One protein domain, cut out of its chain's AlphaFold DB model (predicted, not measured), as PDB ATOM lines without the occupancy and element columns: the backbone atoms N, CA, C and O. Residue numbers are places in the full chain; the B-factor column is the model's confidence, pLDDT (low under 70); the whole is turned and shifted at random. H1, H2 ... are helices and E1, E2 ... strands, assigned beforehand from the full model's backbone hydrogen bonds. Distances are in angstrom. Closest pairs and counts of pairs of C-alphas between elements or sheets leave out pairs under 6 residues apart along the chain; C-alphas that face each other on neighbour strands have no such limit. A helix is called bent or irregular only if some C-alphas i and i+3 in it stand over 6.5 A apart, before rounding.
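Overview. This is residues 124 to 156 and 176 to 193 of the 193 residues of the protein "ATP-dependent DNA helicase" of Mytilus coruscus (UniProt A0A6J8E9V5). What is the main picture? A small two-stranded antiparallel ribbon, E1 and E2, has one longer helix, H1, set off to its side, with the last turn of H1 near the end of E2. Residues 182 to 193 fold back after E2 as a tail without named elements, and its residues 188 to 193 stick out. What is it built of, and how large is it? The printed part has 51 residues, with one named helix and two named strands in the order H1, E1, E2; the class is mixed, helices and strands, with only 21 residues in named elements, under half. It is only just loose, close to compact, with a radius of gyration of the C-alphas of 11.9 A and spans of 28 by 28 by 18 A.

Along the chain. Where are the strands? E1 is residues 151 to 154, from C-alpha 151 at (10.068, -29.889, -0.900), and E2 is residues 178 to 181, ending with C-alpha 181 at (10.886, -34.491, -3.234). Each is 10.0 A from first to last C-alpha. Where is the helix? H1 is residues 131 to 143, 18.1 A from first to last C-alpha, and C-alpha 131 is at (25.168, -43.381, -10.165).

Arrangement. How do E1 and E2 pair? They are antiparallel neighbours, with 156 degrees between their N-to-C directions. The C-alphas of Thr 152 and Glu 180 face each other at 4.6 A. Which backbone atoms join them? N 151 and O 181 are within hydrogen-bond range at 2.8 A, and so are N 179 and O 153 at 2.9 A. Where does H1 come nearest to E2? Their closest C-alphas, those of Leu 142 and Leu 181, are 7.4 A apart, the one pair within 8 A, and their centres are 12.0 A apart. Is the backbone of H1 well formed? Every O i to N i+4 pair in H1 is within hydrogen-bond range, and H1 is not bent.

Size, cuts and confidence. How far does it reach? The two C-alphas farthest apart, those of Ala 124 and Phe 156, are 32.5 A apart. Is there a cut, and what are the links? Residues 157 to 175 are not printed, and C-alphas 156 and 176 are 10.7 A apart across the cut, which lies between E1 and E2. The link from H1 to E1, printed whole, is short, with 7 residues. Where does the printed part end, and where is confidence low? It ends at Pro 193, the chain's last residue, and residues 188 to 193 stand free. The mean pLDDT of the printed part is 84.9, and residues 147 to 149, 155 to 156 and 193 are under 70.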
ATOM      1  N   ALA A 124       8.809 -46.127 -17.230       91.62
ATOM      2  CA  ALA A 124       9.433 -47.405 -16.886       91.62
ATOM      3  C   ALA A 124      10.559 -47.259 -15.842       91.62
ATOM      4  O   ALA A 124      11.073 -46.172 -15.572       91.62
ATOM      5  N   LEU A 125      10.976 -48.380 -15.245       92.94
ATOM      6  CA  LEU A 125      12.193 -48.408 -14.434       92.94
ATOM      7  C   LEU A 125      13.418 -48.321 -15.348       92.94
ATOM      8  O   LEU A 125      13.636 -49.192 -16.187       92.94
ATOM      9  N   HIS A 126      14.245 -47.307 -15.123       94.06
ATOM     10  CA  HIS A 126      15.478 -47.091 -15.867       94.06
ATOM     11  C   HIS A 126      16.677 -47.644 -15.091       94.06
ATOM     12  O   HIS A 126      16.846 -47.349 -13.908       94.06
ATOM     13  N   ILE A 127      17.521 -48.439 -15.752       95.00
ATOM     14  CA  ILE A 127      18.713 -49.045 -15.146       95.00
ATOM     15  C   ILE A 127      19.957 -48.495 -15.841       95.00
ATOM     16  O   ILE A 127      20.091 -48.594 -17.057       95.00
ATOM     17  N   PHE A 128      20.894 -47.961 -15.056       96.31
ATOM     18  CA  PHE A 128      22.161 -47.422 -15.550       96.31
ATOM     19  C   PHE A 128      23.355 -48.062 -14.839       96.31
ATOM     20  O   PHE A 128      23.253 -48.533 -13.706       96.31
ATOM     21  N   SER A 129      24.516 -48.035 -15.494       95.00
ATOM     22  CA  SER A 129      25.762 -48.601 -14.962       95.00
ATOM     23  C   SER A 129      26.403 -47.752 -13.859       95.00
ATOM     24  O   SER A 129      27.118 -48.287 -13.011       95.00
ATOM     25  N   ILE A 130      26.167 -46.436 -13.853       94.69
ATOM     26  CA  ILE A 130      26.792 -45.499 -12.915       94.69
ATOM     27  C   ILE A 130      25.769 -44.584 -12.249       94.69
ATOM     28  O   ILE A 130      24.795 -44.157 -12.862       94.69
ATOM     29  N   ARG A 131      26.050 -44.224 -10.989       91.56
ATOM     30  CA  ARG A 131      25.168 -43.381 -10.165       91.56
ATOM     31  C   ARG A 131      24.917 -41.994 -10.751       91.56
ATOM     32  O   ARG A 131      23.841 -41.468 -10.533       91.56
ATOM     33  N   ARG A 132      25.880 -41.421 -11.486       93.94
ATOM     34  CA  ARG A 132      25.711 -40.110 -12.134       93.94
ATOM     35  C   ARG A 132      24.492 -40.121 -13.057       93.94
ATOM     36  O   ARG A 132      23.560 -39.383 -12.808       93.94
ATOM     37  N   ASN A 133      24.443 -41.060 -14.000       96.75
ATOM     38  CA  ASN A 133      23.332 -41.172 -14.947       96.75
ATOM     39  C   ASN A 133      21.997 -41.485 -14.253       96.75
ATOM     40  O   ASN A 133      20.955 -41.023 -14.699       96.75
ATOM     41  N   VAL A 134      22.023 -42.260 -13.158       94.31
ATOM     42  CA  VAL A 134      20.825 -42.489 -12.332       94.31
ATOM     43  C   VAL A 134      20.330 -41.176 -11.729       94.31
ATOM     44  O   VAL A 134      19.136 -40.907 -11.773       94.31
ATOM     45  N   ASN A 135      21.229 -40.366 -11.169       92.44
ATOM     46  CA  ASN A 135      20.877 -39.083 -10.569       92.44
ATOM     47  C   ASN A 135      20.352 -38.111 -11.626       92.44
ATOM     48  O   ASN A 135      19.271 -37.574 -11.430       92.44
ATOM     49  N   ASP A 136      21.047 -37.981 -12.758       94.06
ATOM     50  CA  ASP A 136      20.638 -37.100 -13.855       94.06
ATOM     51  C   ASP A 136      19.223 -37.463 -14.354       94.06
ATOM     52  O   ASP A 136      18.374 -36.590 -14.522       94.06
ATOM     53  N   GLN A 137      18.929 -38.761 -14.529       93.56
ATOM     54  CA  GLN A 137      17.591 -39.224 -14.914       93.56
ATOM     55  C   GLN A 137      16.556 -38.961 -13.814       93.56
ATOM     56  O   GLN A 137      15.450 -38.518 -14.106       93.56
ATOM     57  N   ASN A 138      16.883 -39.244 -12.550       92.94
ATOM     58  CA  ASN A 138      15.961 -39.033 -11.433       92.94
ATOM     59  C   ASN A 138      15.621 -37.549 -11.247       92.94
ATOM     60  O   ASN A 138      14.464 -37.234 -10.983       92.94
ATOM     61  N   GLU A 139      16.598 -36.653 -11.410       91.75
ATOM     62  CA  GLU A 139      16.400 -35.202 -11.387       91.75
ATOM     63  C   GLU A 139      15.474 -34.771 -12.527       91.75
ATOM     64  O   GLU A 139      14.470 -34.110 -12.281       91.75
ATOM     65  N   GLN A 140      15.715 -35.230 -13.758       91.19
ATOM     66  CA  GLN A 140      14.817 -34.942 -14.884       91.19
ATOM     67  C   GLN A 140      13.385 -35.432 -14.629       91.19
ATOM     68  O   GLN A 140      12.432 -34.683 -14.837       91.19
ATOM     69  N   MET A 141      13.219 -36.664 -14.137       91.38
ATOM     70  CA  MET A 141      11.897 -37.217 -13.828       91.38
ATOM     71  C   MET A 141      11.199 -36.448 -12.705       91.38
ATOM     72  O   MET A 141       9.991 -36.248 -12.776       91.38
ATOM     73  N   LEU A 142      11.942 -35.991 -11.692       90.50
ATOM     74  CA  LEU A 142      11.406 -35.168 -10.610       90.50
ATOM     75  C   LEU A 142      10.967 -33.790 -11.117       90.50
ATOM     76  O   LEU A 142       9.893 -33.333 -10.754       90.50
ATOM     77  N   HIS A 143      11.760 -33.147 -11.976       88.56
ATOM     78  CA  HIS A 143      11.440 -31.836 -12.553       88.56
ATOM     79  C   HIS A 143      10.255 -31.870 -13.526       88.56
ATOM     80  O   HIS A 143       9.637 -30.835 -13.758       88.56
ATOM     81  N   ASN A 144       9.939 -33.041 -14.083       87.69
ATOM     82  CA  ASN A 144       8.746 -33.253 -14.899       87.69
ATOM     83  C   ASN A 144       7.466 -33.412 -14.058       87.69
ATOM     84  O   ASN A 144       6.370 -33.391 -14.622       87.69
ATOM     85  N   LEU A 145       7.577 -33.590 -12.736       87.00
ATOM     86  CA  LEU A 145       6.427 -33.544 -11.835       87.00
ATOM     87  C   LEU A 145       6.008 -32.084 -11.619       87.00
ATOM     88  O   LEU A 145       6.832 -31.172 -11.641       87.00
ATOM     89  N   ASP A 146       4.705 -31.860 -11.452       74.12
ATOM     90  CA  ASP A 146       4.107 -30.523 -11.424       74.12
ATOM     91  C   ASP A 146       4.781 -29.605 -10.379       74.12
ATOM     92  O   ASP A 146       4.880 -29.932  -9.191       74.12
ATOM     93  N   HIS A 147       5.249 -28.434 -10.828       60.69
ATOM     94  CA  HIS A 147       6.213 -27.574 -10.126       60.69
ATOM     95  C   HIS A 147       5.727 -26.995  -8.788       60.69
ATOM     96  O   HIS A 147       6.509 -26.391  -8.053       60.69
ATOM     97  N   GLN A 148       4.445 -27.129  -8.448       58.69
ATOM     98  CA  GLN A 148       3.858 -26.389  -7.327       58.69
ATOM     99  C   GLN A 148       4.213 -26.940  -5.935       58.69
ATOM    100  O   GLN A 148       3.897 -26.290  -4.942       58.69
ATOM    101  N   THR A 149       4.865 -28.105  -5.816       64.44
ATOM    102  CA  THR A 149       5.078 -28.755  -4.502       64.44
ATOM    103  C   THR A 149       6.422 -29.478  -4.344       64.44
ATOM    104  O   THR A 149       6.493 -30.556  -3.755       64.44
ATOM    105  N   HIS A 150       7.520 -28.883  -4.818       79.00
ATOM    106  CA  HIS A 150       8.854 -29.401  -4.498       79.00
ATOM    107  C   HIS A 150       9.230 -29.031  -3.059       79.00
ATOM    108  O   HIS A 150       9.201 -27.867  -2.664       79.00
ATOM    109  N   SER A 151       9.571 -30.039  -2.263       81.00
ATOM    110  CA  SER A 151      10.068 -29.889  -0.900       81.00
ATOM    111  C   SER A 151      11.534 -30.285  -0.847       81.00
ATOM    112  O   SER A 151      11.907 -31.382  -1.263       81.00
ATOM    113  N   THR A 152      12.358 -29.409  -0.286       81.94
ATOM    114  CA  THR A 152      13.778 -29.670  -0.061       81.94
ATOM    115  C   THR A 152      14.002 -30.052   1.395       81.94
ATOM    116  O   THR A 152      13.709 -29.276   2.304       81.94
ATOM    117  N   VAL A 153      14.550 -31.241   1.627       79.44
ATOM    118  CA  VAL A 153      14.916 -31.733   2.957       79.44
ATOM    119  C   VAL A 153      16.435 -31.771   3.064       79.44
ATOM    120  O   VAL A 153      17.107 -32.384   2.236       79.44
ATOM    121  N   GLN A 154      16.986 -31.125   4.089       76.38
ATOM    122  CA  GLN A 154      18.418 -31.169   4.378       76.38
ATOM    123  C   GLN A 154      18.729 -32.248   5.416       76.38
ATOM    124  O   GLN A 154      17.995 -32.433   6.389       76.38
ATOM    125  N   SER A 155      19.831 -32.969   5.216       68.62
ATOM    126  CA  SER A 155      20.319 -33.940   6.192       68.62
ATOM    127  C   SER A 155      20.909 -33.214   7.404       68.62
ATOM    128  O   SER A 155      21.798 -32.377   7.239       68.62
ATOM    129  N   PHE A 156      20.491 -33.583   8.614       65.88
ATOM    130  CA  PHE A 156      21.102 -33.097   9.850       65.88
ATOM    131  C   PHE A 156      22.033 -34.155  10.435       65.88
ATOM    132  O   PHE A 156      21.628 -35.294  10.675       65.88
ATOM    133  N   PRO A 176      22.135 -38.038   0.338       71.69
ATOM    134  CA  PRO A 176      22.657 -36.748  -0.088       71.69
ATOM    135  C   PRO A 176      22.404 -35.686   0.994       71.69
ATOM    136  O   PRO A 176      21.467 -35.800   1.784       71.69
ATOM    137  N   HIS A 177      23.237 -34.640   1.016       71.94
ATOM    138  CA  HIS A 177      23.080 -33.520   1.954       71.94
ATOM    139  C   HIS A 177      21.742 -32.796   1.796       71.94
ATOM    140  O   HIS A 177      21.175 -32.307   2.770       71.94
ATOM    141  N   THR A 178      21.245 -32.775   0.566       80.44
ATOM    142  CA  THR A 178      19.973 -32.186   0.184       80.44
ATOM    143  C   THR A 178      19.209 -33.220  -0.625       80.44
ATOM    144  O   THR A 178      19.773 -33.832  -1.533       80.44
ATOM    145  N   LEU A 179      17.941 -33.425  -0.287       85.94
ATOM    146  CA  LEU A 179      17.030 -34.288  -1.020       85.94
ATOM    147  C   LEU A 179      15.810 -33.474  -1.440       85.94
ATOM    148  O   LEU A 179      15.119 -32.911  -0.592       85.94
ATOM    149  N   GLU A 180      15.550 -33.431  -2.740       88.38
ATOM    150  CA  GLU A 180      14.336 -32.840  -3.294       88.38
ATOM    151  C   GLU A 180      13.275 -33.918  -3.506       88.38
ATOM    152  O   GLU A 180      13.576 -35.032  -3.941       88.38
ATOM    153  N   LEU A 181      12.033 -33.595  -3.159       89.62
ATOM    154  CA  LEU A 181      10.886 -34.491  -3.234       89.62
ATOM    155  C   LEU A 181       9.661 -33.735  -3.742       89.62
ATOM    156  O   LEU A 181       9.510 -32.547  -3.472       89.62
ATOM    157  N   ALA A 182       8.754 -34.448  -4.396       90.19
ATOM    158  CA  ALA A 182       7.449 -33.943  -4.804       90.19
ATOM    159  C   ALA A 182       6.382 -35.033  -4.585       90.19
ATOM    160  O   ALA A 182       6.724 -36.224  -4.538       90.19
ATOM    161  N   PRO A 183       5.091 -34.681  -4.450       89.31
ATOM    162  CA  PRO A 183       4.005 -35.650  -4.530       89.31
ATOM    163  C   PRO A 183       4.144 -36.523  -5.780       89.31
ATOM    164  O   PRO A 183       4.521 -36.044  -6.844       89.31
ATOM    165  N   HIS A 184       3.848 -37.816  -5.641       88.62
ATOM    166  CA  HIS A 184       3.994 -38.832  -6.695       88.62
ATOM    167  C   HIS A 184       5.434 -39.182  -7.106       88.62
ATOM    168  O   HIS A 184       5.620 -40.098  -7.912       88.62
ATOM    169  N   ALA A 185       6.457 -38.559  -6.509       90.69
ATOM    170  CA  ALA A 185       7.836 -38.990  -6.699       90.69
ATOM    171  C   ALA A 185       8.025 -40.437  -6.217       90.69
ATOM    172  O   ALA A 185       7.632 -40.818  -5.109       90.69
ATOM    173  N   ARG A 186       8.655 -41.259  -7.059       91.88
ATOM    174  CA  ARG A 186       8.977 -42.649  -6.724       91.88
ATOM    175  C   ARG A 186      10.280 -42.676  -5.941       91.88
ATOM    176  O   ARG A 186      11.312 -42.233  -6.434       91.88
ATOM    177  N   VAL A 187      10.234 -43.222  -4.733       90.81
ATOM    178  CA  VAL A 187      11.380 -43.247  -3.819       90.81
ATOM    179  C   VAL A 187      11.755 -44.669  -3.429       90.81
ATOM    180  O   VAL A 187      10.930 -45.582  -3.437       90.81
ATOM    181  N   MET A 188      13.016 -44.847  -3.049       91.06
ATOM    182  CA  MET A 188      13.530 -46.087  -2.479       91.06
ATOM    183  C   MET A 188      13.986 -45.822  -1.048       91.06
ATOM    184  O   MET A 188      14.798 -44.933  -0.797       91.06
ATOM    185  N   LEU A 189      13.486 -46.618  -0.107       89.06
ATOM    186  CA  LEU A 189      13.959 -46.587   1.272       89.06
ATOM    187  C   LEU A 189      15.355 -47.212   1.340       89.06
ATOM    188  O   LEU A 189      15.545 -48.353   0.924       89.06
ATOM    189  N   ILE A 190      16.329 -46.474   1.875       84.69
ATOM    190  CA  ILE A 190      17.732 -46.922   1.935       84.69
ATOM    191  C   ILE A 190      18.196 -47.336   3.339       84.69
ATOM    192  O   ILE A 190      19.312 -47.823   3.508       84.69
ATOM    193  N   LYS A 191      17.346 -47.165   4.356       80.12
ATOM    194  CA  LYS A 191      17.584 -47.608   5.735       80.12
ATOM    195  C   LYS A 191      16.340 -48.308   6.270       80.12
ATOM    196  O   LYS A 191      15.226 -47.996   5.854       80.12
ATOM    197  N   LYS A 192      16.546 -49.268   7.173       73.25
ATOM    198  CA  LYS A 192      15.445 -49.895   7.912       73.25
ATOM    199  C   LYS A 192      14.863 -48.868   8.900       73.25
ATOM    200  O   LYS A 192      15.668 -48.118   9.458       73.25
ATOM    201  N   PRO A 193      13.530 -48.812   9.058       56.69
ATOM    202  CA  PRO A 193      12.890 -47.983  10.076       56.69
ATOM    203  C   PRO A 193      13.256 -48.442  11.491       56.69
ATOM    204  O   PRO A 193      13.600 -49.638  11.658       56.69
TER     205      PRO A 193